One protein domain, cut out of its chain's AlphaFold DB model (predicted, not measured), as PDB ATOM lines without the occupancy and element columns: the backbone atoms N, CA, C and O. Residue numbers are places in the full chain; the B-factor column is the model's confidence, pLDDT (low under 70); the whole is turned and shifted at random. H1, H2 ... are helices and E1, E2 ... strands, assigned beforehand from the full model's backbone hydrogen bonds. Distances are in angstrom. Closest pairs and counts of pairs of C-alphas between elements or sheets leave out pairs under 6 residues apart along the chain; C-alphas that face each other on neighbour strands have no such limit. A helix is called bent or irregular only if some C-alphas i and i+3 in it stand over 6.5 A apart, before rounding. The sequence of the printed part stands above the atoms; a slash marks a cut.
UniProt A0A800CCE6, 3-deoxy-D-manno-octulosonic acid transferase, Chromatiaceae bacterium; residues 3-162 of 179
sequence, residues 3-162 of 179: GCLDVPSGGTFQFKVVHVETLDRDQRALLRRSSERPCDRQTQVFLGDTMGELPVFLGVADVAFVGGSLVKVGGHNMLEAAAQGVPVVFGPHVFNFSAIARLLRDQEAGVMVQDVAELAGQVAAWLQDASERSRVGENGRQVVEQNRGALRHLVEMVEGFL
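AT A GLANCE: This is residues 3 to 162 of the 179 residues of the protein "3-deoxy-D-manno-octulosonic acid transferase" of Chromatiaceae bacterium (UniProt A0A800CCE6). A small core, the parallel two-strand sheet of E3 and E4 with H3, H4 and H5 set round it, has H6 sticking out as a free arm at one end of the long axis. Towards the other end is a second small parallel pair, E1 and E2, with the long unnamed stretch of residues 3 to 29 looping past it. The printed part has 160 residues, with six named helices and four named strands in the order E1 E2 H1 H2 E3 H3 E4 H4 H5 H6; the class is mostly helix, though under half of the residues are in named elements. With a radius of gyration of the C-alphas of 17.7 A it is only just compact, close to loose, and its elongated outline spans 61 by 38 by 31 A.

IN THESE COORDINATES: Start at Gly 3 and pass residues 3 to 29 to C-alpha 30 at (-59.929, 31.483, -0.989), where E1, residues 30 to 32, begins. E2 is residues 45 to 48, H1 residues 54 to 58, H2 residues 79 to 83 and E3 residues 88 to 90. H3, residues 95 to 106, covers 16.3 A and is irregular, with C-alphas 96 and 99 8.5 A apart. After E4, residues 110 to 112, come H4, residues 116 to 128, 18.3 A, and H5, residues 130 to 147, 26.0 A. H6, residues 150 to 162, runs 18.2 A to C-alpha 162 at (-27.616, 57.848, -36.118).

HOW THE PARTS SIT: Look first at E1 and E2, parallel neighbours with N 31 and O 45 2.9 A apart, within hydrogen-bond range; residues 3 to 4 pair with residues 47 to 48 of E2, parallel. H1 and H2 only just touch, with 3 pairs of C-alphas within 8 A, the closest being Leu 58 and Ala 81 at 6.0 A. H2 touches residues 137 to 145 of H5, closest at the C-alphas of Ala 82 and Gly 140, 4.4 A. E3, H3 and E4 form a strand-helix-strand unit, two parallel neighbour strands with a helix between, and its crossover is right-handed; N 111 and O 88 are 2.9 A apart, within hydrogen-bond range. The closest C-alphas of H3 and E4 are Leu 104 and Gly 110, 5.3 A. Those of E3 and H4 are Val 89 and Leu 119, 7.4 A. H4 and H5 only just touch, with 3 pairs within 8 A, and only at the corner, Trp 126 to Arg 133 at 5.2 A, about perpendicular at 75 degrees. H5 and H6 meet only through their link. Every O i to N i+4 pair is within hydrogen-bond range in H1, H2, H4, H5 and H6, and 6 of 8 in H3.

THE WHOLE: The C-alphas of Asp 26 and Gly 160 are the two farthest apart, 62.0 A. Residues 149 to 162 stand free, and the body without them spans 45 by 32 by 29 A. The printed part has no cut; the links E1 to E2 and H1 to H2 are long. Look for low confidence at residues 3 to 29, the 27 residues under 70; the mean pLDDT of the printed part is 80.7.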
ATOM      1  N   GLY A   3     -53.687  39.002  -4.039       43.56
ATOM      2  CA  GLY A   3     -52.458  38.365  -4.501       43.56
ATOM      3  C   GLY A   3     -52.573  38.074  -5.990       43.56
ATOM      4  O   GLY A   3     -53.367  37.220  -6.384       43.56
ATOM      5  N   CYS A   4     -51.797  38.772  -6.813       37.97
ATOM      6  CA  CYS A   4     -51.618  38.423  -8.221       37.97
ATOM      7  C   CYS A   4     -50.368  37.560  -8.344       37.97
ATOM      8  O   CYS A   4     -49.295  37.957  -7.890       37.97
ATOM      9  N   LEU A   5     -50.511  36.378  -8.933       37.41
ATOM     10  CA  LEU A   5     -49.389  35.505  -9.242       37.41
ATOM     11  C   LEU A   5     -49.331  35.359 -10.761       37.41
ATOM     12  O   LEU A   5     -50.315  34.934 -11.359       37.41
ATOM     13  N   ASP A   6     -48.191  35.672 -11.377       31.08
ATOM     14  CA  ASP A   6     -47.911  35.204 -12.736       31.08
ATOM     15  C   ASP A   6     -47.800  33.672 -12.691       31.08
ATOM     16  O   ASP A   6     -46.900  33.109 -12.061       31.08
ATOM     17  N   VAL A   7     -48.761  32.983 -13.304       35.44
ATOM     18  CA  VAL A   7     -48.856  31.518 -13.305       35.44
ATOM     19  C   VAL A   7     -48.198  30.972 -14.583       35.44
ATOM     20  O   VAL A   7     -48.670  31.293 -15.675       35.44
ATOM     21  N   PRO A   8     -47.169  30.101 -14.513       32.91
ATOM     22  CA  PRO A   8     -46.750  29.312 -15.666       32.91
ATOM     23  C   PRO A   8     -47.802  28.235 -15.958       32.91
ATOM     24  O   PRO A   8     -48.367  27.626 -15.048       32.91
ATOM     25  N   SER A   9     -48.056  27.979 -17.235       33.56
ATOM     26  CA  SER A   9     -49.022  27.001 -17.737       33.56
ATOM     27  C   SER A   9     -48.684  25.557 -17.314       33.56
ATOM     28  O   SER A   9     -48.012  24.822 -18.030       33.56
ATOM     29  N   GLY A  10     -49.215  25.140 -16.155       30.28
ATOM     30  CA  GLY A  10     -49.306  23.750 -15.683       30.28
ATOM     31  C   GLY A  10     -48.265  23.319 -14.636       30.28
ATOM     32  O   GLY A  10     -47.069  23.531 -14.808       30.28
ATOM     33  N   GLY A  11     -48.723  22.637 -13.574       35.16
ATOM     34  CA  GLY A  11     -47.879  21.994 -12.550       35.16
ATOM     35  C   GLY A  11     -48.078  22.515 -11.118       35.16
ATOM     36  O   GLY A  11     -48.643  23.579 -10.893       35.16
ATOM     37  N   THR A  12     -47.649  21.717 -10.136       29.47
ATOM     38  CA  THR A  12     -47.735  21.987  -8.690       29.47
ATOM     39  C   THR A  12     -47.027  23.289  -8.307       29.47
ATOM     40  O   THR A  12     -45.836  23.454  -8.563       29.47
ATOM     41  N   PHE A  13     -47.742  24.193  -7.633       36.56
ATOM     42  CA  PHE A  13     -47.217  25.484  -7.185       36.56
ATOM     43  C   PHE A  13     -46.415  25.317  -5.891       36.56
ATOM     44  O   PHE A  13     -46.984  25.238  -4.804       36.56
ATOM     45  N   GLN A  14     -45.088  25.240  -5.997       25.73
ATOM     46  CA  GLN A  14     -44.205  25.289  -4.832       25.73
ATOM     47  C   GLN A  14     -43.672  26.706  -4.615       25.73
ATOM     48  O   GLN A  14     -42.804  27.181  -5.345       25.73
ATOM     49  N   PHE A  15     -44.144  27.352  -3.550       36.91
ATOM     50  CA  PHE A  15     -43.494  28.520  -2.966       36.91
ATOM     51  C   PHE A  15     -42.295  28.035  -2.145       36.91
ATOM     52  O   PHE A  15     -42.434  27.593  -1.005       36.91
ATOM     53  N   LYS A  16     -41.089  28.059  -2.722       30.94
ATOM     54  CA  LYS A  16     -39.877  27.770  -1.945       30.94
ATOM     55  C   LYS A  16     -39.685  28.876  -0.901       30.94
ATOM     56  O   LYS A  16     -39.316  29.985  -1.271       30.94
ATOM     57  N   VAL A  17     -39.930  28.511   0.366       26.56
ATOM     58  CA  VAL A  17     -39.473  29.072   1.668       26.56
ATOM     59  C   VAL A  17     -40.599  29.169   2.724       26.56
ATOM     60  O   VAL A  17     -40.301  29.296   3.904       26.56
ATOM     61  N   VAL A  18     -41.872  28.943   2.377       31.19
ATOM     62  CA  VAL A  18     -42.936  28.728   3.381       31.19
ATOM     63  C   VAL A  18     -43.816  27.567   2.928       31.19
ATOM     64  O   VAL A  18     -44.369  27.604   1.831       31.19
ATOM     65  N   HIS A  19     -43.958  26.538   3.771       30.81
ATOM     66  CA  HIS A  19     -45.085  25.609   3.688       30.81
ATOM     67  C   HIS A  19     -46.361  26.429   3.919       30.81
ATOM     68  O   HIS A  19     -46.823  26.565   5.046       30.81
ATOM     69  N   VAL A  20     -46.925  27.014   2.862       40.56
ATOM     70  CA  VAL A  20     -48.370  27.206   2.844       40.56
ATOM     71  C   VAL A  20     -48.869  25.783   2.705       40.56
ATOM     72  O   VAL A  20     -48.724  25.182   1.638       40.56
ATOM     73  N   GLU A  21     -49.299  25.192   3.822       34.47
ATOM     74  CA  GLU A  21     -50.147  24.006   3.783       34.47
ATOM     75  C   GLU A  21     -51.076  24.177   2.594       34.47
ATOM     76  O   GLU A  21     -51.638  25.259   2.416       34.47
ATOM     77  N   THR A  22     -51.139  23.156   1.741       39.53
ATOM     78  CA  THR A  22     -52.195  22.959   0.757       39.53
ATOM     79  C   THR A  22     -53.408  23.789   1.174       39.53
ATOM     80  O   THR A  22     -53.993  23.478   2.210       39.53
ATOM     81  N   LEU A  23     -53.708  24.902   0.484       42.88
ATOM     82  CA  LEU A  23     -54.943  25.647   0.743       42.88
ATOM     83  C   LEU A  23     -56.041  24.651   0.391       42.88
ATOM     84  O   LEU A  23     -56.338  24.446  -0.789       42.88
ATOM     85  N   ASP A  24     -56.482  23.901   1.401       38.84
ATOM     86  CA  ASP A  24     -57.341  22.748   1.222       38.84
ATOM     87  C   ASP A  24     -58.600  23.236   0.510       38.84
ATOM     88  O   ASP A  24     -59.033  24.376   0.717       38.84
ATOM     89  N   ARG A  25     -59.170  22.407  -0.367       39.72
ATOM     90  CA  ARG A  25     -60.317  22.774  -1.220       39.72
ATOM     91  C   ARG A  25     -61.492  23.354  -0.419       39.72
ATOM     92  O   ARG A  25     -62.303  24.079  -0.991       39.72
ATOM     93  N   ASP A  26     -61.537  23.064   0.880       41.44
ATOM     94  CA  ASP A  26     -62.561  23.468   1.838       41.44
ATOM     95  C   ASP A  26     -62.190  24.663   2.738       41.44
ATOM     96  O   ASP A  26     -62.987  25.049   3.598       41.44
ATOM     97  N   GLN A  27     -61.039  25.319   2.549       48.09
ATOM     98  CA  GLN A  27     -60.768  26.594   3.221       48.09
ATOM     99  C   GLN A  27     -61.585  27.707   2.548       48.09
ATOM    100  O   GLN A  27     -61.153  28.354   1.595       48.09
ATOM    101  N   ARG A  28     -62.802  27.901   3.073       48.22
ATOM    102  CA  ARG A  28     -63.913  28.784   2.649       48.22
ATOM    103  C   ARG A  28     -63.579  30.261   2.372       48.22
ATOM    104  O   ARG A  28     -64.485  31.039   2.101       48.22
ATOM    105  N   ALA A  29     -62.314  30.648   2.434       59.97
ATOM    106  CA  ALA A  29     -61.848  32.018   2.338       59.97
ATOM    107  C   ALA A  29     -60.995  32.315   1.091       59.97
ATOM    108  O   ALA A  29     -60.659  33.482   0.877       59.97
ATOM    109  N   LEU A  30     -60.646  31.305   0.279       72.56
ATOM    110  CA  LEU A  30     -59.929  31.483  -0.989       72.56
ATOM    111  C   LEU A  30     -60.897  31.496  -2.180       72.56
ATOM    112  O   LEU A  30     -61.583  30.511  -2.454       72.56
ATOM    113  N   LEU A  31     -60.875  32.578  -2.954       80.75
ATOM    114  CA  LEU A  31     -61.621  32.714  -4.202       80.75
ATOM    115  C   LEU A  31     -60.667  32.943  -5.373       80.75
ATOM    116  O   LEU A  31     -59.698  33.682  -5.248       80.75
ATOM    117  N   ARG A  32     -60.931  32.305  -6.517       83.56
ATOM    118  CA  ARG A  32     -60.121  32.461  -7.735       83.56
ATOM    119  C   ARG A  32     -60.843  33.306  -8.763       83.56
ATOM    120  O   ARG A  32     -62.044  33.103  -8.971       83.56
ATOM    121  N   ARG A  33     -60.106  34.168  -9.461       86.38
ATOM    122  CA  ARG A  33     -60.650  34.991 -10.542       86.38
ATOM    123  C   ARG A  33     -61.240  34.145 -11.668       86.38
ATOM    124  O   ARG A  33     -62.353  34.442 -12.104       86.38
ATOM    125  N   SER A  34     -60.561  33.061 -12.046       85.44
ATOM    126  CA  SER A  34     -61.010  32.086 -13.052       85.44
ATOM    127  C   SER A  34     -62.319  31.367 -12.706       85.44
ATOM    128  O   SER A  34     -62.957  30.801 -13.586       85.44
ATOM    129  N   SER A  35     -62.742  31.380 -11.434       85.81
ATOM    130  CA  SER A  35     -64.019  30.781 -11.026       85.81
ATOM    131  C   SER A  35     -65.231  31.667 -11.314       85.81
ATOM    132  O   SER A  35     -66.353  31.201 -11.141       85.81
ATOM    133  N   GLU A  36     -65.012  32.933 -11.696       86.75
ATOM    134  CA  GLU A  36     -66.046  33.924 -12.048       86.75
ATOM    135  C   GLU A  36     -67.144  34.131 -10.991       86.75
ATOM    136  O   GLU A  36     -68.208  34.688 -11.256       86.75
ATOM    137  N   ARG A  37     -66.881  33.720  -9.751       86.06
ATOM    138  CA  ARG A  37     -67.776  33.938  -8.618       86.06
ATOM    139  C   ARG A  37     -67.497  35.304  -7.982       86.06
ATOM    140  O   ARG A  37     -66.334  35.703  -7.900       86.06
ATOM    141  N   PRO A  38     -68.531  36.014  -7.503       85.12
ATOM    142  CA  PRO A  38     -68.339  37.267  -6.787       85.12
ATOM    143  C   PRO A  38     -67.694  37.022  -5.416       85.12
ATOM    144  O   PRO A  38     -67.982  36.020  -4.760       85.12
ATOM    145  N   CYS A  39     -66.854  37.962  -4.970       82.69
ATOM    146  CA  CYS A  39     -66.365  37.987  -3.592       82.69
ATOM    147  C   CYS A  39     -67.530  38.192  -2.621       82.69
ATOM    148  O   CYS A  39     -68.402  39.034  -2.849       82.69
ATOM    149  N   ASP A  40     -67.504  37.472  -1.507       82.06
ATOM    150  CA  ASP A  40     -68.425  37.666  -0.392       82.06
ATOM    151  C   ASP A  40     -67.675  38.109   0.875       82.06
ATOM    152  O   ASP A  40     -66.453  38.267   0.888       82.06
ATOM    153  N   ARG A  41     -68.409  38.305   1.975       78.69
ATOM    154  CA  ARG A  41     -67.818  38.710   3.262       78.69
ATOM    155  C   ARG A  41     -66.947  37.628   3.918       78.69
ATOM    156  O   ARG A  41     -66.289  37.930   4.907       78.69
ATOM    157  N   GLN A  42     -66.979  36.389   3.428       78.62
ATOM    158  CA  GLN A  42     -66.158  35.283   3.930       78.62
ATOM    159  C   GLN A  42     -64.840  35.159   3.148       78.62
ATOM    160  O   GLN A  42     -63.913  34.491   3.601       78.62
ATOM    161  N   THR A  43     -64.728  35.828   1.997       77.69
ATOM    162  CA  THR A  43     -63.537  35.822   1.148       77.69
ATOM    163  C   THR A  43     -62.414  36.633   1.803       77.69
ATOM    164  O   THR A  43     -62.494  37.855   1.906       77.69
ATOM    165  N   GLN A  44     -61.340  35.965   2.230       75.75
ATOM    166  CA  GLN A  44     -60.161  36.615   2.827       75.75
ATOM    167  C   GLN A  44     -58.998  36.727   1.828       75.75
ATOM    168  O   GLN A  44     -58.206  37.675   1.884       75.75
ATOM    169  N   VAL A  45     -58.910  35.768   0.901       80.81
ATOM    170  CA  VAL A  45     -57.870  35.679  -0.125       80.81
ATOM    171  C   VAL A  45     -58.527  35.592  -1.495       80.81
ATOM    172  O   VAL A  45     -59.301  34.677  -1.772       80.81
ATOM    173  N   PHE A  46     -58.185  36.534  -2.368       83.69
ATOM    174  CA  PHE A  46     -58.581  36.500  -3.770       83.69
ATOM    175  C   PHE A  46     -57.342  36.285  -4.637       83.69
ATOM    176  O   PHE A  46     -56.411  37.094  -4.606       83.69
ATOM    177  N   LEU A  47     -57.326  35.177  -5.375       83.81
ATOM    178  CA  LEU A  47     -56.247  34.788  -6.271       83.81
ATOM    179  C   LEU A  47     -56.566  35.254  -7.695       83.81
ATOM    180  O   LEU A  47     -57.490  34.734  -8.325       83.81
ATOM    181  N   GLY A  48     -55.776  36.201  -8.199       85.56
ATOM    182  CA  GLY A  48     -55.774  36.569  -9.615       85.56
ATOM    183  C   GLY A  48     -54.945  35.569 -10.418       85.56
ATOM    184  O   GLY A  48     -53.731  35.718 -10.492       85.56
ATOM    185  N   ASP A  49     -55.592  34.543 -10.973       81.31
ATOM    186  CA  ASP A  49     -54.985  33.469 -11.776       81.31
ATOM    187  C   ASP A  49     -55.238  33.631 -13.288       81.31
ATOM    188  O   ASP A  49     -55.285  32.656 -14.038       81.31
ATOM    189  N   THR A  50     -55.413  34.875 -13.730       81.56
ATOM    190  CA  THR A  50     -55.749  35.273 -15.101       81.56
ATOM    191  C   THR A  50     -54.777  36.340 -15.609       81.56
ATOM    192  O   THR A  50     -54.307  37.201 -14.863       81.56
ATOM    193  N   MET A  51     -54.459  36.289 -16.903       85.38
ATOM    194  CA  MET A  51     -53.501  37.206 -17.529       85.38
ATOM    195  C   MET A  51     -54.132  38.566 -17.841       85.38
ATOM    196  O   MET A  51     -55.284  38.644 -18.257       85.38
ATOM    197  N   GLY A  52     -53.343  39.637 -17.710       85.31
ATOM    198  CA  GLY A  52     -53.726  40.990 -18.141       85.31
ATOM    199  C   GLY A  52     -54.631  41.764 -17.177       85.31
ATOM    200  O   GLY A  52     -54.945  42.919 -17.446       85.31
ATOM    201  N   GLU A  53     -55.018  41.178 -16.042       87.56
ATOM    202  CA  GLU A  53     -55.874  41.837 -15.041       87.56
ATOM    203  C   GLU A  53     -55.085  42.498 -13.896       87.56
ATOM    204  O   GLU A  53     -55.678  43.173 -13.057       87.56
ATOM    205  N   LEU A  54     -53.749  42.383 -13.869       87.50
ATOM    206  CA  LEU A  54     -52.908  43.027 -12.850       87.50
ATOM    207  C   LEU A  54     -53.196  44.533 -12.683       87.50
ATOM    208  O   LEU A  54     -53.330  44.970 -11.539       87.50
ATOM    209  N   PRO A  55     -53.385  45.334 -13.755       89.19
ATOM    210  CA  PRO A  55     -53.730  46.739 -13.589       89.19
ATOM    211  C   PRO A  55     -55.067  46.959 -12.875       89.19
ATOM    212  O   PRO A  55     -55.174  47.879 -12.073       89.19
ATOM    213  N   VAL A  56     -56.067  46.108 -13.123       89.50
ATOM    214  CA  VAL A  56     -57.373  46.178 -12.443       89.50
ATOM    215  C   VAL A  56     -57.201  45.895 -10.958       89.50
ATOM    216  O   VAL A  56     -57.766  46.588 -10.116       89.50
ATOM    217  N   PHE A  57     -56.391  44.891 -10.640       88.62
ATOM    218  CA  PHE A  57     -56.110  44.498  -9.273       88.62
ATOM    219  C   PHE A  57     -55.364  45.585  -8.497       88.62
ATOM    220  O   PHE A  57     -55.758  45.932  -7.385       88.62
ATOM    221  N   LEU A  58     -54.341  46.181  -9.101       89.56
ATOM    222  CA  LEU A  58     -53.637  47.314  -8.509       89.56
ATOM    223  C   LEU A  58     -54.562  48.524  -8.317       89.56
ATOM    224  O   LEU A  58     -54.491  49.163  -7.274       89.56
ATOM    225  N   GLY A  59     -55.498  48.778  -9.234       87.81
ATOM    226  CA  GLY A  59     -56.411  49.925  -9.145       87.81
ATOM    227  C   GLY A  59     -57.381  49.892  -7.964       87.81
ATOM    228  O   GLY A  59     -57.987  50.910  -7.640       87.81
ATOM    229  N   VAL A  60     -57.526  48.739  -7.311       88.25
ATOM    230  CA  VAL A  60     -58.344  48.567  -6.101       88.25
ATOM    231  C   VAL A  60     -57.514  48.177  -4.875       88.25
ATOM    232  O   VAL A  60     -58.080  47.873  -3.825       88.25
ATOM    233  N   ALA A  61     -56.186  48.138  -4.992       90.31
ATOM    234  CA  ALA A  61     -55.298  47.741  -3.911       90.31
ATOM    235  C   ALA A  61     -54.935  48.933  -3.015       90.31
ATOM    236  O   ALA A  61     -54.540  49.989  -3.494       90.31
ATOM    237  N   ASP A  62     -54.981  48.732  -1.696       89.88
ATOM    238  CA  ASP A  62     -54.468  49.715  -0.733       89.88
ATOM    239  C   ASP A  62     -52.935  49.702  -0.632       89.88
ATOM    240  O   ASP A  62     -52.320  50.711  -0.296       89.88
ATOM    241  N   VAL A  63     -52.321  48.536  -0.861       92.56
ATOM    242  CA  VAL A  63     -50.879  48.284  -0.742       92.56
ATOM    243  C   VAL A  63     -50.487  47.181  -1.722       92.56
ATOM    244  O   VAL A  63     -51.207  46.186  -1.848       92.56
ATOM    245  N   ALA A  64     -49.324  47.313  -2.361       94.00
ATOM    246  CA  ALA A  64     -48.743  46.274  -3.205       94.00
ATOM    247  C   ALA A  64     -47.423  45.766  -2.615       94.00
ATOM    248  O   ALA A  64     -46.553  46.551  -2.249       94.00
ATOM    249  N   PHE A  65     -47.244  44.445  -2.572       95.12
ATOM    250  CA  PHE A  65     -45.950  43.824  -2.299       95.12
ATOM    251  C   PHE A  65     -45.418  43.143  -3.559       95.12
ATOM    252  O   PHE A  65     -46.127  42.379  -4.213       95.12
ATOM    253  N   VAL A  66     -44.153  43.392  -3.885       93.31
ATOM    254  CA  VAL A  66     -43.496  42.809  -5.057       93.31
ATOM    255  C   VAL A  66     -43.059  41.382  -4.747       93.31
ATOM    256  O   VAL A  66     -42.109  41.164  -3.996       93.31
ATOM    257  N   GLY A  67     -43.714  40.394  -5.355       88.06
ATOM    258  CA  GLY A  67     -43.335  38.984  -5.234       88.06
ATOM    259  C   GLY A  67     -41.879  38.710  -5.640       88.06
ATOM    260  O   GLY A  67     -41.236  39.512  -6.315       88.06
ATOM    261  N   GLY A  68     -41.316  37.584  -5.193       87.44
ATOM    262  CA  GLY A  68     -39.955  37.168  -5.572       87.44
ATOM    263  C   GLY A  68     -38.820  38.090  -5.095       87.44
ATOM    264  O   GLY A  68     -37.673  37.879  -5.486       87.44
ATOM    265  N   SER A  69     -39.119  39.100  -4.270       92.19
ATOM    266  CA  SER A  69     -38.154  40.099  -3.785       92.19
ATOM    267  C   SER A  69     -37.602  39.803  -2.382       92.19
ATOM    268  O   SER A  69     -36.532  40.291  -2.031       92.19
ATOM    269  N   LEU A  70     -38.280  38.963  -1.587       91.62
ATOM    270  CA  LEU A  70     -37.777  38.430  -0.305       91.62
ATOM    271  C   LEU A  70     -36.938  37.153  -0.466       91.62
ATOM    272  O   LEU A  70     -36.343  36.655   0.484       91.62
ATOM    273  N   VAL A  71     -36.863  36.619  -1.682       87.88
ATOM    274  CA  VAL A  71     -36.039  35.460  -2.045       87.88
ATOM    275  C   VAL A  71     -35.125  35.842  -3.203       87.88
ATOM    276  O   VAL A  71     -35.420  36.784  -3.929       87.88
ATOM    277  N   LYS A  72     -34.013  35.128  -3.408       87.50
ATOM    278  CA  LYS A  72     -32.978  35.451  -4.416       87.50
ATOM    279  C   LYS A  72     -33.414  35.180  -5.873       87.50
ATOM    280  O   LYS A  72     -32.679  34.553  -6.626       87.50
ATOM    281  N   VAL A  73     -34.609  35.628  -6.255       87.88
ATOM    282  CA  VAL A  73     -35.205  35.485  -7.594       87.88
ATOM    283  C   VAL A  73     -35.080  36.782  -8.400       87.88
ATOM    284  O   VAL A  73     -34.894  36.718  -9.612       87.88
ATOM    285  N   GLY A  74     -35.091  37.944  -7.735       82.06
ATOM    286  CA  GLY A  74     -34.799  39.239  -8.364       82.06
ATOM    287  C   GLY A  74     -35.967  40.218  -8.422       82.06
ATOM    288  O   GLY A  74     -35.788  41.315  -8.953       82.06
ATOM    289  N   GLY A  75     -37.119  39.856  -7.847       87.38
ATOM    290  CA  GLY A  75     -38.322  40.685  -7.810       87.38
ATOM    291  C   GLY A  75     -39.024  40.833  -9.163       87.38
ATOM    292  O   GLY A  75     -38.611  40.256 -10.169       87.38
ATOM    293  N   HIS A  76     -40.082  41.642  -9.168       89.31
ATOM    294  CA  HIS A  76     -40.849  42.046 -10.347       89.31
ATOM    295  C   HIS A  76     -40.898  43.576 -10.463       89.31
ATOM    296  O   HIS A  76     -40.404  44.301  -9.597       89.31
ATOM    297  N   ASN A  77     -41.493  44.066 -11.547       88.81
ATOM    298  CA  ASN A  77     -41.584  45.487 -11.840       88.81
ATOM    299  C   ASN A  77     -42.413  46.243 -10.785       88.81
ATOM    300  O   ASN A  77     -43.596  45.975 -10.600       88.81
ATOM    301  N   MET A  78     -41.797  47.226 -10.124       94.00
ATOM    302  CA  MET A  78     -42.462  48.073  -9.122       94.00
ATOM    303  C   MET A  78     -43.255  49.228  -9.748       94.00
ATOM    304  O   MET A  78     -44.137  49.790  -9.100       94.00
ATOM    305  N   LEU A  79     -42.943  49.602 -10.995       92.94
ATOM    306  CA  LEU A  79     -43.491  50.812 -11.611       92.94
ATOM    307  C   LEU A  79     -44.983  50.696 -11.923       92.94
ATOM    308  O   LEU A  79     -45.660  51.715 -11.940       92.94
ATOM    309  N   GLU A  80     -45.513  49.490 -12.143       91.31
ATOM    310  CA  GLU A  80     -46.944  49.299 -12.418       91.31
ATOM    311  C   GLU A  80     -47.817  49.689 -11.221       91.31
ATOM    312  O   GLU A  80     -48.827  50.366 -11.397       91.31
ATOM    313  N   ALA A  81     -47.402  49.323 -10.004       93.50
ATOM    314  CA  ALA A  81     -48.090  49.712  -8.774       93.50
ATOM    315  C   ALA A  81     -47.886  51.204  -8.467       93.50
ATOM    316  O   ALA A  81     -48.855  51.923  -8.223       93.50
ATOM    317  N   ALA A  82     -46.644  51.687  -8.583       95.50
ATOM    318  CA  ALA A  82     -46.321  53.096  -8.371       95.50
ATOM    319  C   ALA A  82     -47.104  54.020  -9.325       95.50
ATOM    320  O   ALA A  82     -47.621  55.049  -8.904       95.50
ATOM    321  N   ALA A  83     -47.276  53.625 -10.591       94.50
ATOM    322  CA  ALA A  83     -48.029  54.390 -11.588       94.50
ATOM    323  C   ALA A  83     -49.507  54.577 -11.218       94.50
ATOM    324  O   ALA A  83     -50.126  55.545 -11.654       94.50
ATOM    325  N   GLN A  84     -50.072  53.657 -10.432       94.69
ATOM    326  CA  GLN A  84     -51.454  53.725  -9.957       94.69
ATOM    327  C   GLN A  84     -51.594  54.429  -8.604       94.69
ATOM    328  O   GLN A  84     -52.687  54.476  -8.048       94.69
ATOM    329  N   GLY A  85     -50.502  54.980  -8.068       95.31
ATOM    330  CA  GLY A  85     -50.503  55.593  -6.746       95.31
ATOM    331  C   GLY A  85     -50.636  54.575  -5.612       95.31
ATOM    332  O   GLY A  85     -51.024  54.943  -4.507       95.31
ATOM    333  N   VAL A  86     -50.337  53.297  -5.869       95.69
ATOM    334  CA  VAL A  86     -50.362  52.251  -4.845       95.69
ATOM    335  C   VAL A  86     -48.992  52.208  -4.168       95.69
ATOM    336  O   VAL A  86     -47.985  52.025  -4.859       95.69
ATOM    337  N   PRO A  87     -48.914  52.345  -2.835       94.25
ATOM    338  CA  PRO A  87     -47.647  52.281  -2.127       94.25
ATOM    339  C   PRO A  87     -47.049  50.872  -2.229       94.25
ATOM    340  O   PRO A  87     -47.739  49.859  -2.055       94.25
ATOM    341  N   VAL A  88     -45.749  50.814  -2.531       95.81
ATOM    342  CA  VAL A  88     -45.052  49.571  -2.880       95.81
ATOM    343  C   VAL A  88     -44.115  49.132  -1.761       95.81
ATOM    344  O   VAL A  88     -43.244  49.890  -1.336       95.81
ATOM    345  N   VAL A  89     -44.246  47.878  -1.334       96.69
ATOM    346  CA  VAL A  89     -43.282  47.180  -0.478       96.69
ATOM    347  C   VAL A  89     -42.492  46.173  -1.312       96.69
ATOM    348  O   VAL A  89     -43.052  45.466  -2.153       96.69
ATOM    349  N   PHE A  90     -41.188  46.063  -1.082       96.88
ATOM    350  CA  PHE A  90     -40.336  45.078  -1.750       96.88
ATOM    351  C   PHE A  90     -39.230  44.571  -0.820       96.88
ATOM    352  O   PHE A  90     -38.842  45.230   0.134       96.88
ATOM    353  N   GLY A  91     -38.730  43.370  -1.084       96.56
ATOM    354  CA  GLY A  91     -37.619  42.767  -0.357       96.56
ATOM    355  C   GLY A  91     -36.236  43.179  -0.884       96.56
ATOM    356  O   GLY A  91     -36.135  43.899  -1.880       96.56
ATOM    357  N   PRO A  92     -35.141  42.690  -0.274       96.19
ATOM    358  CA  PRO A  92     -33.780  43.099  -0.632       96.19
ATOM    359  C   PRO A  92     -33.297  42.516  -1.972       96.19
ATOM    360  O   PRO A  92     -32.318  42.987  -2.556       96.19
ATOM    361  N   HIS A  93     -33.953  41.475  -2.487       95.69
ATOM    362  CA  HIS A  93     -33.537  40.758  -3.689       95.69
ATOM    363  C   HIS A  93     -34.230  41.296  -4.941       95.69
ATOM    364  O   HIS A  93     -35.034  40.620  -5.573       95.69
ATOM    365  N   VAL A  94     -33.860  42.517  -5.319       94.38
ATOM    366  CA  VAL A  94     -34.418  43.266  -6.459       94.38
ATOM    367  C   VAL A  94     -33.378  43.526  -7.548       94.38
ATOM    368  O   VAL A  94     -33.394  44.558  -8.206       94.38
ATOM    369  N   PHE A  95     -32.415  42.620  -7.731       91.81
ATOM    370  CA  PHE A  95     -31.273  42.851  -8.626       91.81
ATOM    371  C   PHE A  95     -31.678  43.120 -10.088       91.81
ATOM    372  O   PHE A  95     -31.025  43.936 -10.735       91.81
ATOM    373  N   ASN A  96     -32.790  42.541 -10.565       88.00
ATOM    374  CA  ASN A  96     -33.339  42.811 -11.902       88.00
ATOM    375  C   ASN A  96     -33.907  44.236 -12.038       88.00
ATOM    376  O   ASN A  96     -33.957  44.783 -13.134       88.00
ATOM    377  N   PHE A  97     -34.305  44.848 -10.921       93.19
ATOM    378  CA  PHE A  97     -34.975  46.149 -10.853       93.19
ATOM    379  C   PHE A  97     -34.242  47.119  -9.913       93.19
ATOM    380  O   PHE A  97     -34.841  48.030  -9.350       93.19
ATOM    381  N   SER A  98     -32.930  46.939  -9.728       93.44
ATOM    382  CA  SER A  98     -32.167  47.631  -8.680       93.44
ATOM    383  C   SER A  98     -32.150  49.154  -8.838       93.44
ATOM    384  O   SER A  98     -32.200  49.871  -7.841       93.44
ATOM    385  N   ALA A  99     -32.125  49.655 -10.076       93.12
ATOM    386  CA  ALA A  99     -32.224  51.085 -10.363       93.12
ATOM    387  C   ALA A  99     -33.590  51.653  -9.949       93.12
ATOM    388  O   ALA A  99     -33.646  52.687  -9.291       93.12
ATOM    389  N   ILE A 100     -34.673  50.937 -10.267       93.94
ATOM    390  CA  ILE A 100     -36.041  51.325  -9.903       93.94
ATOM    391  C   ILE A 100     -36.227  51.266  -8.385       93.94
ATOM    392  O   ILE A 100     -36.742  52.209  -7.798       93.94
ATOM    393  N   ALA A 101     -35.754  50.204  -7.733       95.31
ATOM    394  CA  ALA A 101     -35.847  50.062  -6.284       95.31
ATOM    395  C   ALA A 101     -35.106  51.184  -5.538       95.31
ATOM    396  O   ALA A 101     -35.628  51.725  -4.565       95.31
ATOM    397  N   ARG A 102     -33.906  51.567  -6.006       95.56
ATOM    398  CA  ARG A 102     -33.171  52.722  -5.461       95.56
ATOM    399  C   ARG A 102     -33.941  54.015  -5.680       95.56
ATOM    400  O   ARG A 102     -34.148  54.740  -4.720       95.56
ATOM    401  N   LEU A 103     -34.411  54.259  -6.904       95.00
ATOM    402  CA  LEU A 103     -35.180  55.454  -7.238       95.00
ATOM    403  C   LEU A 103     -36.417  55.602  -6.346       95.00
ATOM    404  O   LEU A 103     -36.628  56.665  -5.774       95.00
ATOM    405  N   LEU A 104     -37.202  54.534  -6.185       96.19
ATOM    406  CA  LEU A 104     -38.393  54.564  -5.337       96.19
ATOM    407  C   LEU A 104     -38.037  54.801  -3.870       96.19
ATOM    408  O   LEU A 104     -38.673  55.615  -3.212       96.19
ATOM    409  N   ARG A 105     -37.005  54.133  -3.350       96.31
ATOM    410  CA  ARG A 105     -36.574  54.324  -1.962       96.31
ATOM    411  C   ARG A 105     -36.084  55.752  -1.708       96.31
ATOM    412  O   ARG A 105     -36.463  56.356  -0.713       96.31
ATOM    413  N   ASP A 106     -35.249  56.277  -2.598       96.12
ATOM    414  CA  ASP A 106     -34.625  57.594  -2.445       96.12
ATOM    415  C   ASP A 106     -35.653  58.737  -2.585       96.12
ATOM    416  O   ASP A 106     -35.414  59.837  -2.097       96.12
ATOM    417  N   GLN A 107     -36.805  58.470  -3.213       96.62
ATOM    418  CA  GLN A 107     -37.940  59.394  -3.346       96.62
ATOM    419  C   GLN A 107     -39.073  59.112  -2.344       96.62
ATOM    420  O   GLN A 107     -40.176  59.628  -2.508       96.62
ATOM    421  N   GLU A 108     -38.842  58.257  -1.339       97.12
ATOM    422  CA  GLU A 108     -39.874  57.839  -0.373       97.12
ATOM    423  C   GLU A 108     -41.170  57.336  -1.046       97.12
ATOM    424  O   GLU A 108     -42.283  57.540  -0.564       97.12
ATOM    425  N   ALA A 109     -41.014  56.700  -2.202       96.81
ATOM    426  CA  ALA A 109     -42.061  56.193  -3.083       96.81
ATOM    427  C   ALA A 109     -42.253  54.668  -2.962       96.81
ATOM    428  O   ALA A 109     -43.030  54.054  -3.695       96.81
ATOM    429  N   GLY A 110     -41.525  54.034  -2.044       96.50
ATOM    430  CA  GLY A 110     -41.653  52.625  -1.704       96.50
ATOM    431  C   GLY A 110     -40.766  52.255  -0.520       96.50
ATOM    432  O   GLY A 110     -39.813  52.967  -0.196       96.50
ATOM    433  N   VAL A 111     -41.078  51.134   0.126       97.38
ATOM    434  CA  VAL A 111     -40.380  50.663   1.329       97.38
ATOM    435  C   VAL A 111     -39.720  49.318   1.061       97.38
ATOM    436  O   VAL A 111     -40.355  48.380   0.577       97.38
ATOM    437  N   MET A 112     -38.438  49.223   1.413       97.62
ATOM    438  CA  MET A 112     -37.722  47.955   1.425       97.62
ATOM    439  C   MET A 112     -37.844  47.304   2.803       97.62
ATOM    440  O   MET A 112     -37.518  47.941   3.801       97.62
ATOM    441  N   VAL A 113     -38.250  46.039   2.842       97.31
ATOM    442  CA  VAL A 113     -38.324  45.209   4.055       97.31
ATOM    443  C   VAL A 113     -37.361  44.033   3.947       97.31
ATOM    444  O   VAL A 113     -37.100  43.547   2.848       97.31
ATOM    445  N   GLN A 114     -36.817  43.565   5.063       96.25
ATOM    446  CA  GLN A 114     -35.835  42.477   5.080       96.25
ATOM    447  C   GLN A 114     -36.479  41.095   5.100       96.25
ATOM    448  O   GLN A 114     -35.920  40.139   4.559       96.25
ATOM    449  N   ASP A 115     -37.655  40.983   5.713       90.12
ATOM    450  CA  ASP A 115     -38.314  39.709   5.943       90.12
ATOM    451  C   ASP A 115     -39.847  39.829   6.014       90.12
ATOM    452  O   ASP A 115     -40.451  40.878   5.774       90.12
ATOM    453  N   VAL A 116     -40.488  38.697   6.304       88.25
ATOM    454  CA  VAL A 116     -41.946  38.576   6.400       88.25
ATOM    455  C   VAL A 116     -42.507  39.331   7.610       88.25
ATOM    456  O   VAL A 116     -43.634  39.820   7.542       88.25
ATOM    457  N   ALA A 117     -41.754  39.436   8.709       87.81
ATOM    458  CA  ALA A 117     -42.211  40.131   9.906       87.81
ATOM    459  C   ALA A 117     -42.258  41.645   9.665       87.81
ATOM    460  O   ALA A 117     -43.269  42.283   9.964       87.81
ATOM    461  N   GLU A 118     -41.219  42.201   9.042       95.69
ATOM    462  CA  GLU A 118     -41.199  43.601   8.614       95.69
ATOM    463  C   GLU A 118     -42.282  43.893   7.568       95.69
ATOM    464  O   GLU A 118     -42.979  44.902   7.679       95.69
ATOM    465  N   LEU A 119     -42.496  42.991   6.601       92.56
ATOM    466  CA  LEU A 119     -43.595  43.110   5.638       92.56
ATOM    467  C   LEU A 119     -44.955  43.210   6.343       92.56
ATOM    468  O   LEU A 119     -45.743  44.109   6.048       92.56
ATOM    469  N   ALA A 120     -45.234  42.296   7.275       87.56
ATOM    470  CA  ALA A 120     -46.492  42.282   8.012       87.56
ATOM    471  C   ALA A 120     -46.677  43.563   8.839       87.56
ATOM    472  O   ALA A 120     -47.758  44.154   8.817       87.56
ATOM    473  N   GLY A 121     -45.617  44.019   9.515       88.44
ATOM    474  CA  GLY A 121     -45.619  45.268  10.274       88.44
ATOM    475  C   GLY A 121     -45.901  46.487   9.395       88.44
ATOM    476  O   GLY A 121     -46.772  47.292   9.723       88.44
ATOM    477  N   GLN A 122     -45.233  46.590   8.243       93.94
ATOM    478  CA  GLN A 122     -45.403  47.709   7.317       93.94
ATOM    479  C   GLN A 122     -46.813  47.758   6.716       93.94
ATOM    480  O   GLN A 122     -47.427  48.825   6.655       93.94
ATOM    481  N   VAL A 123     -47.351  46.607   6.300       89.62
ATOM    482  CA  VAL A 123     -48.719  46.520   5.770       89.62
ATOM    483  C   VAL A 123     -49.735  46.891   6.849       89.62
ATOM    484  O   VAL A 123     -50.643  47.674   6.581       89.62
ATOM    485  N   ALA A 124     -49.580  46.382   8.074       88.06
ATOM    486  CA  ALA A 124     -50.469  46.728   9.181       88.06
ATOM    487  C   ALA A 124     -50.444  48.234   9.490       88.06
ATOM    488  O   ALA A 124     -51.507  48.831   9.658       88.06
ATOM    489  N   ALA A 125     -49.258  48.852   9.497       88.06
ATOM    490  CA  ALA A 125     -49.102  50.287   9.714       88.06
ATOM    491  C   ALA A 125     -49.835  51.114   8.644       88.06
ATOM    492  O   ALA A 125     -50.629  51.987   8.983       88.06
ATOM    493  N   TRP A 126     -49.658  50.799   7.358       88.56
ATOM    494  CA  TRP A 126     -50.349  51.509   6.270       88.56
ATOM    495  C   TRP A 126     -51.856  51.262   6.222       88.56
ATOM    496  O   TRP A 126     -52.617  52.135   5.804       88.56
ATOM    497  N   LEU A 127     -52.327  50.092   6.651       84.94
ATOM    498  CA  LEU A 127     -53.765  49.850   6.769       84.94
ATOM    499  C   LEU A 127     -54.398  50.670   7.903       84.94
ATOM    500  O   LEU A 127     -55.564  51.043   7.784       84.94
ATOM    501  N   GLN A 128     -53.639  50.978   8.959       87.81
ATOM    502  CA  GLN A 128     -54.079  51.822  10.076       87.81
ATOM    503  C   GLN A 128     -53.927  53.325   9.795       87.81
ATOM    504  O   GLN A 128     -54.748  54.106  10.271       87.81
ATOM    505  N   ASP A 129     -52.927  53.727   9.008       85.56
ATOM    506  CA  ASP A 129     -52.662  55.120   8.640       85.56
ATOM    507  C   ASP A 129     -52.831  55.345   7.129       85.56
ATOM    508  O   ASP A 129     -51.937  55.090   6.313       85.56
ATOM    509  N   ALA A 130     -54.005  55.856   6.752       86.44
ATOM    510  CA  ALA A 130     -54.318  56.186   5.367       86.44
ATOM    511  C   ALA A 130     -53.463  57.345   4.817       86.44
ATOM    512  O   ALA A 130     -53.204  57.387   3.617       86.44
ATOM    513  N   SER A 131     -53.010  58.270   5.671       93.56
ATOM    514  CA  SER A 131     -52.246  59.446   5.242       93.56
ATOM    515  C   SER A 131     -50.872  59.035   4.732       93.56
ATOM    516  O   SER A 131     -50.486  59.406   3.622       93.56
ATOM    517  N   GLU A 132     -50.154  58.216   5.503       91.69
ATOM    518  CA  GLU A 132     -48.821  57.761   5.102       91.69
ATOM    519  C   GLU A 132     -48.866  56.899   3.841       91.69
ATOM    520  O   GLU A 132     -48.051  57.090   2.935       91.69
ATOM    521  N   ARG A 133     -49.844  55.992   3.725       91.06
ATOM    522  CA  ARG A 133     -49.948  55.148   2.527       91.06
ATOM    523  C   ARG A 133     -50.266  55.974   1.272       91.06
ATOM    524  O   ARG A 133     -49.687  55.722   0.219       91.06
ATOM    525  N   SER A 134     -51.124  56.995   1.390       94.06
ATOM    526  CA  SER A 134     -51.417  57.925   0.293       94.06
ATOM    527  C   SER A 134     -50.210  58.783  -0.078       94.06
ATOM    528  O   SER A 134     -49.966  58.983  -1.264       94.06
ATOM    529  N   ARG A 135     -49.428  59.249   0.905       97.56
ATOM    530  CA  ARG A 135     -48.191  60.007   0.660       97.56
ATOM    531  C   ARG A 135     -47.185  59.188  -0.150       97.56
ATOM    532  O   ARG A 135     -46.707  59.656  -1.179       97.56
ATOM    533  N   VAL A 136     -46.904  57.957   0.279       97.19
ATOM    534  CA  VAL A 136     -45.959  57.060  -0.413       97.19
ATOM    535  C   VAL A 136     -46.462  56.699  -1.812       97.19
ATOM    536  O   VAL A 136     -45.690  56.713  -2.770       97.19
ATOM    537  N   GLY A 137     -47.758  56.406  -1.947       96.75
ATOM    538  CA  GLY A 137     -48.386  56.136  -3.237       96.75
ATOM    539  C   GLY A 137     -48.254  57.305  -4.217       96.75
ATOM    540  O   GLY A 137     -47.827  57.123  -5.356       96.75
ATOM    541  N   GLU A 138     -48.546  58.522  -3.758       97.69
ATOM    542  CA  GLU A 138     -48.434  59.741  -4.560       97.69
ATOM    543  C   GLU A 138     -46.986  60.030  -4.983       97.69
ATOM    544  O   GLU A 138     -46.744  60.338  -6.151       97.69
ATOM    545  N   ASN A 139     -46.014  59.835  -4.088       98.00
ATOM    546  CA  ASN A 139     -44.595  59.908  -4.442       98.00
ATOM    547  C   ASN A 139     -44.251  58.912  -5.563       98.00
ATOM    548  O   ASN A 139     -43.581  59.267  -6.534       98.00
ATOM    549  N   GLY A 140     -44.757  57.675  -5.480       97.00
ATOM    550  CA  GLY A 140     -44.607  56.664  -6.532       97.00
ATOM    551  C   GLY A 140     -45.170  57.104  -7.876       97.00
ATOM    552  O   GLY A 140     -44.495  56.971  -8.903       97.00
ATOM    553  N   ARG A 141     -46.364  57.695  -7.875       96.69
ATOM    554  CA  ARG A 141     -46.987  58.224  -9.091       96.69
ATOM    555  C   ARG A 141     -46.143  59.339  -9.705       96.69
ATOM    556  O   ARG A 141     -45.880  59.309 -10.907       96.69
ATOM    557  N   GLN A 142     -45.651  60.268  -8.887       96.12
ATOM    558  CA  GLN A 142     -44.790  61.364  -9.340       96.12
ATOM    559  C   GLN A 142     -43.470  60.861  -9.927       96.12
ATOM    560  O   GLN A 142     -43.058  61.338 -10.986       96.12
ATOM    561  N   VAL A 143     -42.838  59.857  -9.308       95.06
ATOM    562  CA  VAL A 143     -41.638  59.211  -9.859       95.06
ATOM    563  C   VAL A 143     -41.914  58.668 -11.259       95.06
ATOM    564  O   VAL A 143     -41.132  58.908 -12.181       95.06
ATOM    565  N   VAL A 144     -43.032  57.967 -11.460       93.94
ATOM    566  CA  VAL A 144     -43.388  57.438 -12.784       93.94
ATOM    567  C   VAL A 144     -43.646  58.567 -13.784       93.94
ATOM    568  O   VAL A 144     -43.164  58.503 -14.916       93.94
ATOM    569  N   GLU A 145     -44.368  59.612 -13.385       91.94
ATOM    570  CA  GLU A 145     -44.689  60.751 -14.251       91.94
ATOM    571  C   GLU A 145     -43.441  61.501 -14.720       91.94
ATOM    572  O   GLU A 145     -43.302  61.766 -15.916       91.94
ATOM    573  N   GLN A 146     -42.495  61.753 -13.815       88.25
ATOM    574  CA  GLN A 146     -41.216  62.395 -14.128       88.25
ATOM    575  C   GLN A 146     -40.370  61.568 -15.108       88.25
ATOM    576  O   GLN A 146     -39.611  62.124 -15.899       88.25
ATOM    577  N   ASN A 147     -40.532  60.242 -15.105       83.69
ATOM    578  CA  ASN A 147     -39.762  59.327 -15.949       83.69
ATOM    579  C   ASN A 147     -40.500  58.897 -17.234       83.69
ATOM    580  O   ASN A 147     -39.907  58.254 -18.102       83.69
ATOM    581  N   ARG A 148     -41.768  59.290 -17.426       77.75
ATOM    582  CA  ARG A 148     -42.611  58.886 -18.574       77.75
ATOM    583  C   ARG A 148     -42.081  59.374 -19.932       77.75
ATOM    584  O   ARG A 148     -42.414  58.803 -20.968       77.75
ATOM    585  N   GLY A 149     -41.246  60.415 -19.932       72.00
ATOM    586  CA  GLY A 149     -40.578  60.967 -21.117       72.00
ATOM    587  C   GLY A 149     -39.213  60.348 -21.440       72.00
ATOM    588  O   GLY A 149     -38.668  60.633 -22.505       72.00
ATOM    589  N   ALA A 150     -38.672  59.489 -20.570       77.12
ATOM    590  CA  ALA A 150     -37.310  58.971 -20.706       77.12
ATOM    591  C   ALA A 150     -37.107  58.174 -22.004       77.12
ATOM    592  O   ALA A 150     -36.079  58.324 -22.656       77.12
ATOM    593  N   LEU A 151     -38.108  57.389 -22.425       74.00
ATOM    594  CA  LEU A 151     -38.048  56.653 -23.693       74.00
ATOM    595  C   LEU A 151     -37.930  57.602 -24.890       74.00
ATOM    596  O   LEU A 151     -37.098  57.377 -25.760       74.00
ATOM    597  N   ARG A 152     -38.738  58.668 -24.923       75.06
ATOM    598  CA  ARG A 152     -38.702  59.650 -26.014       75.06
ATOM    599  C   ARG A 152     -37.344  60.337 -26.073       75.06
ATOM    600  O   ARG A 152     -36.752  60.398 -27.139       75.06
ATOM    601  N   HIS A 153     -36.830  60.758 -24.922       77.94
ATOM    602  CA  HIS A 153     -35.518  61.386 -24.832       77.94
ATOM    603  C   HIS A 153     -34.387  60.450 -25.292       77.94
ATOM    604  O   HIS A 153     -33.459  60.871 -25.977       77.94
ATOM    605  N   LEU A 154     -34.478  59.159 -24.957       82.25
ATOM    606  CA  LEU A 154     -33.508  58.154 -25.388       82.25
ATOM    607  C   LEU A 154     -33.580  57.923 -26.902       82.25
ATOM    608  O   LEU A 154     -32.539  57.866 -27.552       82.25
ATOM    609  N   VAL A 155     -34.788  57.853 -27.468       83.38
ATOM    610  CA  VAL A 155     -34.991  57.767 -28.922       83.38
ATOM    611  C   VAL A 155     -34.413  58.995 -29.623       83.38
ATOM    612  O   VAL A 155     -33.625  58.820 -30.541       83.38
ATOM    613  N   GLU A 156     -34.705  60.210 -29.151       88.69
ATOM    614  CA  GLU A 156     -34.160  61.457 -29.711       88.69
ATOM    615  C   GLU A 156     -32.621  61.485 -29.673       88.69
ATOM    616  O   GLU A 156     -31.976  61.867 -30.650       88.69
ATOM    617  N   MET A 157     -32.009  61.032 -28.572       87.94
ATOM    618  CA  MET A 157     -30.549  60.915 -28.481       87.94
ATOM    619  C   MET A 157     -29.997  59.909 -29.493       87.94
ATOM    620  O   MET A 157     -29.029  60.208 -30.189       87.94
ATOM    621  N   VAL A 158     -30.598  58.719 -29.581       88.81
ATOM    622  CA  VAL A 158     -30.163  57.676 -30.520       88.81
ATOM    623  C   VAL A 158     -30.338  58.143 -31.963       88.81
ATOM    624  O   VAL A 158     -29.424  57.959 -32.759       88.81
ATOM    625  N   GLU A 159     -31.446  58.802 -32.299       89.88
ATOM    626  CA  GLU A 159     -31.653  59.415 -33.614       89.88
ATOM    627  C   GLU A 159     -30.549  60.429 -33.929       89.88
ATOM    628  O   GLU A 159     -29.922  60.324 -34.981       89.88
ATOM    629  N   GLY A 160     -30.215  61.322 -32.991       87.81
ATOM    630  CA  GLY A 160     -29.105  62.266 -33.146       87.81
ATOM    631  C   GLY A 160     -27.740  61.599 -33.374       87.81
ATOM    632  O   GLY A 160     -26.934  62.102 -34.155       87.81
ATOM    633  N   PHE A 161     -27.482  60.444 -32.750       88.81
ATOM    634  CA  PHE A 161     -26.269  59.651 -32.996       88.81
ATOM    635  C   PHE A 161     -26.281  58.910 -34.334       88.81
ATOM    636  O   PHE A 161     -25.210  58.619 -34.866       88.81
ATOM    637  N   LEU A 162     -27.458  58.575 -34.860       87.31
ATOM    638  CA  LEU A 162     -27.616  57.848 -36.118       87.31
ATOM    639  C   LEU A 162     -27.653  58.772 -37.342       87.31
ATOM    640  O   LEU A 162     -27.324  58.309 -38.431       87.31
TER     641      LEU A 162